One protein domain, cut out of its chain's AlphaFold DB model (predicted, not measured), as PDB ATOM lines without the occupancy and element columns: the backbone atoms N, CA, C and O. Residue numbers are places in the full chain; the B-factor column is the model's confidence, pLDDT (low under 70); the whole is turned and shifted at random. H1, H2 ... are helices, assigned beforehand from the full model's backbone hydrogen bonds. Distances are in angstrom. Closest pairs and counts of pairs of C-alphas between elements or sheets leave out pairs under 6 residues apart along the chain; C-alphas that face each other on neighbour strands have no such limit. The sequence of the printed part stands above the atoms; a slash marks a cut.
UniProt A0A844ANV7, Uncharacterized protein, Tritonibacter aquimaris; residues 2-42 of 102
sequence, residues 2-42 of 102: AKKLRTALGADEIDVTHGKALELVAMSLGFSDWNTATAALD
ATOM      1  N   ALA A   2       4.039 -22.197   0.449       87.75
ATOM      2  CA  ALA A   2       3.272 -23.010   1.410       87.75
ATOM      3  C   ALA A   2       2.090 -22.298   2.100       87.75
ATOM      4  O   ALA A   2       1.034 -22.895   2.267       87.75
ATOM      5  N   LYS A   3       2.209 -21.002   2.440       91.56
ATOM      6  CA  LYS A   3       1.076 -20.222   2.985       91.56
ATOM      7  C   LYS A   3      -0.108 -20.161   2.011       91.56
ATOM      8  O   LYS A   3      -1.239 -20.331   2.441       91.56
ATOM      9  N   LYS A   4       0.159 -19.954   0.713       92.06
ATOM     10  CA  LYS A   4      -0.880 -19.917  -0.329       92.06
ATOM     11  C   LYS A   4      -1.517 -21.295  -0.518       92.06
ATOM     12  O   LYS A   4      -2.734 -21.370  -0.568       92.06
ATOM     13  N   LEU A   5      -0.705 -22.359  -0.547       91.88
ATOM     14  CA  LEU A   5      -1.204 -23.737  -0.634       91.88
ATOM     15  C   LEU A   5      -2.119 -24.072   0.548       91.88
ATOM     16  O   LEU A   5      -3.229 -24.541   0.340       91.88
ATOM     17  N   ARG A   6      -1.693 -23.769   1.780       94.56
ATOM     18  CA  ARG A   6      -2.512 -23.998   2.977       94.56
ATOM     19  C   ARG A   6      -3.830 -23.223   2.929       94.56
ATOM     20  O   ARG A   6      -4.864 -23.773   3.271       94.56
ATOM     21  N   THR A   7      -3.797 -21.955   2.517       92.75
ATOM     22  CA  THR A   7      -5.019 -21.150   2.374       92.75
ATOM     23  C   THR A   7      -5.964 -21.721   1.316       92.75
ATOM     24  O   THR A   7      -7.163 -21.726   1.553       92.75
ATOM     25  N   ALA A   8      -5.444 -22.213   0.187       92.31
ATOM     26  CA  ALA A   8      -6.262 -22.838  -0.850       92.31
ATOM     27  C   ALA A   8      -6.897 -24.151  -0.363       92.31
ATOM     28  O   ALA A   8      -8.102 -24.311  -0.476       92.31
ATOM     29  N   LEU A   9      -6.114 -25.034   0.267       92.69
ATOM     30  CA  LEU A   9      -6.623 -26.290   0.831       92.69
ATOM     31  C   LEU A   9      -7.669 -26.053   1.929       92.69
ATOM     32  O   LEU A   9      -8.672 -26.752   1.980       92.69
ATOM     33  N   GLY A  10      -7.483 -25.019   2.753       93.62
ATOM     34  CA  GLY A  10      -8.471 -24.636   3.760       93.62
ATOM     35  C   GLY A  10      -9.795 -24.125   3.178       93.62
ATOM     36  O   GLY A  10     -10.811 -24.218   3.858       93.62
ATOM     37  N   ALA A  11      -9.813 -23.607   1.941       93.38
ATOM     38  CA  ALA A  11     -11.056 -23.230   1.259       93.38
ATOM     39  C   ALA A  11     -11.871 -24.457   0.816       93.38
ATOM     40  O   ALA A  11     -13.094 -24.373   0.753       93.38
ATOM     41  N   ASP A  12     -11.197 -25.588   0.593       93.50
ATOM     42  CA  ASP A  12     -11.795 -26.891   0.283       93.50
ATOM     43  C   ASP A  12     -11.981 -27.759   1.548       93.50
ATOM     44  O   ASP A  12     -12.093 -28.979   1.460       93.50
ATOM     45  N   GLU A  13     -11.967 -27.140   2.739       93.06
ATOM     46  CA  GLU A  13     -12.096 -27.794   4.055       93.06
ATOM     47  C   GLU A  13     -11.004 -28.838   4.377       93.06
ATOM     48  O   GLU A  13     -11.148 -29.661   5.283       93.06
ATOM     49  N   ILE A  14      -9.861 -28.783   3.686       94.00
ATOM     50  CA  ILE A  14      -8.704 -29.642   3.947       94.00
ATOM     51  C   ILE A  14      -7.729 -28.900   4.864       94.00
ATOM     52  O   ILE A  14      -6.944 -28.053   4.422       94.00
ATOM     53  N   ASP A  15      -7.741 -29.243   6.154       92.62
ATOM     54  CA  ASP A  15      -6.797 -28.664   7.112       92.62
ATOM     55  C   ASP A  15      -5.435 -29.369   7.063       92.62
ATOM     56  O   ASP A  15      -5.310 -30.589   7.193       92.62
ATOM     57  N   VAL A  16      -4.383 -28.570   6.891       93.88
ATOM     58  CA  VAL A  16      -2.997 -29.032   6.919       93.88
ATOM     59  C   VAL A  16      -2.147 -28.076   7.739       93.88
ATOM     60  O   VAL A  16      -2.245 -26.847   7.642       93.88
ATOM     61  N   THR A  17      -1.224 -28.639   8.517       95.56
ATOM     62  CA  THR A  17      -0.246 -27.834   9.249       95.56
ATOM     63  C   THR A  17       0.641 -27.049   8.281       95.56
ATOM     64  O   THR A  17       0.829 -27.421   7.119       95.56
ATOM     65  N   HIS A  18       1.239 -25.955   8.759       92.75
ATOM     66  CA  HIS A  18       2.185 -25.197   7.940       92.75
ATOM     67  C   HIS A  18       3.364 -26.066   7.473       92.75
ATOM     68  O   HIS A  18       3.727 -26.005   6.302       92.75
ATOM     69  N   GLY A  19       3.887 -26.924   8.360       94.75
ATOM     70  CA  GLY A  19       4.926 -27.900   8.030       94.75
ATOM     71  C   GLY A  19       4.492 -28.855   6.922       94.75
ATOM     72  O   GLY A  19       5.188 -28.994   5.925       94.75
ATOM     73  N   LYS A  20       3.285 -29.429   7.009       95.75
ATOM     74  CA  LYS A  20       2.783 -30.328   5.961       95.75
ATOM     75  C   LYS A  20       2.611 -29.621   4.614       95.75
ATOM     76  O   LYS A  20       2.910 -30.210   3.580       95.75
ATOM     77  N   ALA A  21       2.180 -28.361   4.618       96.31
ATOM     78  CA  ALA A  21       2.110 -27.558   3.400       96.31
ATOM     79  C   ALA A  21       3.498 -27.276   2.792       96.31
ATOM     80  O   ALA A  21       3.603 -27.178   1.574       96.31
ATOM     81  N   LEU A  22       4.555 -27.152   3.605       96.06
ATOM     82  CA  LEU A  22       5.933 -27.041   3.110       96.06
ATOM     83  C   LEU A  22       6.377 -28.335   2.423       96.06
ATOM     84  O   LEU A  22       6.863 -28.275   1.296       96.06
ATOM     85  N   GLU A  23       6.113 -29.490   3.041       96.44
ATOM     86  CA  GLU A  23       6.436 -30.796   2.448       96.44
ATOM     87  C   GLU A  23       5.713 -31.020   1.114       96.44
ATOM     88  O   GLU A  23       6.322 -31.420   0.128       96.44
ATOM     89  N   LEU A  24       4.418 -30.698   1.042       95.50
ATOM     90  CA  LEU A  24       3.640 -30.842  -0.195       95.50
ATOM     91  C   LEU A  24       4.153 -29.936  -1.323       95.50
ATOM     92  O   LEU A  24       4.158 -30.345  -2.481       95.50
ATOM     93  N   VAL A  25       4.597 -28.717  -0.994       95.06
ATOM     94  CA  VAL A  25       5.233 -27.822  -1.972       95.06
ATOM     95  C   VAL A  25       6.580 -28.377  -2.433       95.06
ATOM     96  O   VAL A  25       6.888 -28.289  -3.614       95.06
ATOM     97  N   ALA A  26       7.384 -28.946  -1.536       95.81
ATOM     98  CA  ALA A  26       8.658 -29.552  -1.913       95.81
ATOM     99  C   ALA A  26       8.458 -30.741  -2.865       95.81
ATOM    100  O   ALA A  26       9.086 -30.803  -3.921       95.81
ATOM    101  N   MET A  27       7.509 -31.621  -2.537       95.50
ATOM    102  CA  MET A  27       7.167 -32.792  -3.347       95.50
ATOM    103  C   MET A  27       6.615 -32.415  -4.724       95.50
ATOM    104  O   MET A  27       6.977 -33.047  -5.715       95.50
ATOM    105  N   SER A  28       5.791 -31.366  -4.830       94.44
ATOM    106  CA  SER A  28       5.274 -30.914  -6.132       94.44
ATOM    107  C   SER A  28       6.352 -30.314  -7.041       94.44
ATOM    108  O   SER A  28       6.182 -30.288  -8.258       94.44
ATOM    109  N   LEU A  29       7.468 -29.869  -6.460       93.50
ATOM    110  CA  LEU A  29       8.661 -29.417  -7.174       93.50
ATOM    111  C   LEU A  29       9.659 -30.556  -7.458       93.50
ATOM    112  O   LEU A  29      10.696 -30.306  -8.066       93.50
ATOM    113  N   GLY A  30       9.350 -31.794  -7.050       95.31
ATOM    114  CA  GLY A  30      10.175 -32.981  -7.293       95.31
ATOM    115  C   GLY A  30      11.232 -33.275  -6.223       95.31
ATOM    116  O   GLY A  30      12.091 -34.125  -6.448       95.31
ATOM    117  N   PHE A  31      11.188 -32.606  -5.069       96.44
ATOM    118  CA  PHE A  31      12.100 -32.861  -3.947       96.44
ATOM    119  C   PHE A  31      11.478 -33.824  -2.925       96.44
ATOM    120  O   PHE A  31      10.258 -33.901  -2.795       96.44
ATOM    121  N   SER A  32      12.311 -34.547  -2.173       93.75
ATOM    122  CA  SER A  32      11.860 -35.507  -1.151       93.75
ATOM    123  C   SER A  32      11.157 -34.848   0.034       93.75
ATOM    124  O   SER A  32      10.198 -35.401   0.569       93.75
ATOM    125  N   ASP A  33      11.651 -33.679   0.441       95.88
ATOM    126  CA  ASP A  33      11.229 -32.960   1.637       95.88
ATOM    127  C   ASP A  33      11.578 -31.467   1.537       95.88
ATOM    128  O   ASP A  33      12.337 -31.026   0.660       95.88
ATOM    129  N   TRP A  34      11.019 -30.679   2.455       93.00
ATOM    130  CA  TRP A  34      11.225 -29.234   2.502       93.00
ATOM    131  C   TRP A  34      12.684 -28.813   2.717       93.00
ATOM    132  O   TRP A  34      13.108 -27.803   2.147       93.00
ATOM    133  N   ASN A  35      13.473 -29.558   3.493       92.44
ATOM    134  CA  ASN A  35      14.872 -29.202   3.744       92.44
ATOM    135  C   ASN A  35      15.708 -29.372   2.471       92.44
ATOM    136  O   ASN A  35      16.485 -28.483   2.129       92.44
ATOM    137  N   THR A  36      15.488 -30.461   1.732       90.56
ATOM    138  CA  THR A  36      16.137 -30.734   0.444       90.56
ATOM    139  C   THR A  36      15.746 -29.692  -0.602       90.56
ATOM    140  O   THR A  36      16.615 -29.151  -1.286       90.56
ATOM    141  N   ALA A  37      14.456 -29.347  -0.691       92.38
ATOM    142  CA  ALA A  37      13.993 -28.274  -1.570       92.38
ATOM    143  C   ALA A  37      14.626 -26.926  -1.202       92.38
ATOM    144  O   ALA A  37      15.056 -26.194  -2.086       92.38
ATOM    145  N   THR A  38      14.713 -26.604   0.091       89.62
ATOM    146  CA  THR A  38      15.347 -25.365   0.562       89.62
ATOM    147  C   THR A  38      16.816 -25.331   0.162       89.62
ATOM    148  O   THR A  38      17.236 -24.380  -0.481       89.62
ATOM    149  N   ALA A  39      17.577 -26.383   0.459       85.81
ATOM    150  CA  ALA A  39      18.999 -26.448   0.136       85.81
ATOM    151  C   ALA A  39      19.272 -26.357  -1.376       85.81
ATOM    152  O   ALA A  39      20.213 -25.691  -1.790       85.81
ATOM    153  N   ALA A  40      18.446 -27.001  -2.205       87.94
ATOM    154  CA  ALA A  40      18.628 -27.005  -3.655       87.94
ATOM    155  C   ALA A  40      18.125 -25.725  -4.346       87.94
ATOM    156  O   ALA A  40      18.625 -25.361  -5.411       87.94
ATOM    157  N   LEU A  41      17.108 -25.062  -3.787       86.00
ATOM    158  CA  LEU A  41      16.492 -23.866  -4.373       86.00
ATOM    159  C   LEU A  41      17.007 -22.556  -3.770       86.00
ATOM    160  O   LEU A  41      16.659 -21.492  -4.292       86.00
ATOM    161  N   ASP A  42      17.805 -22.604  -2.700       81.25
ATOM    162  CA  ASP A  42      18.426 -21.424  -2.105       81.25
ATOM    163  C   ASP A  42      19.521 -20.869  -3.027       81.25
ATOM    164  O   ASP A  42      20.710 -21.132  -2.886       81.25
TER     165      ASP A  42
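What this domain is: This is residues 2 to 42 of the 102 residues of an uncharacterized protein of Tritonibacter aquimaris (UniProt A0A844ANV7). Three helices make a short rod, with H2 in the middle, H1 on one side of it and H3 on the other. H1 starts beside H2 and runs away from it, residues 12 to 17 fold back to the beginning of H2, and a tight link leads to H3. The printed part has 41 residues, with helices H1, H2 and H3 in that order and no named strand: all helix. It is only just compact, close to loose, with a radius of gyration of the C-alphas of 10.5 A and spans of 31 by 14 by 12 A.

Where its parts are: H1, residues 2 to 11, is 14.3 A long and begins at C-alpha 2 (3.272, -23.010, 1.410). H2, residues 18 to 28, is 15.5 A long. H3, residues 34 to 41, is 10.2 A long and ends at C-alpha 41 (16.492, -23.866, -4.373).

How they stand to each other: H1 and H2 touch, about perpendicular at 78 degrees; their closest C-alphas, of Ala 2 and Ala 21, are 5.1 A apart. H2 and H3 touch at a steep tilt of 51 degrees, the same way; their closest C-alphas, of Glu 23 and Trp 34, are 5.0 A apart. H1 and H3 are apart. In H1, H2 and H3 every O i to N i+4 pair is within hydrogen-bond range.

The domain as a whole: The farthest C-alphas, of Glu 13 and Asp 42, are 31.8 A apart. The printed part has no cut and no long link, and no printed residue has pLDDT under 70.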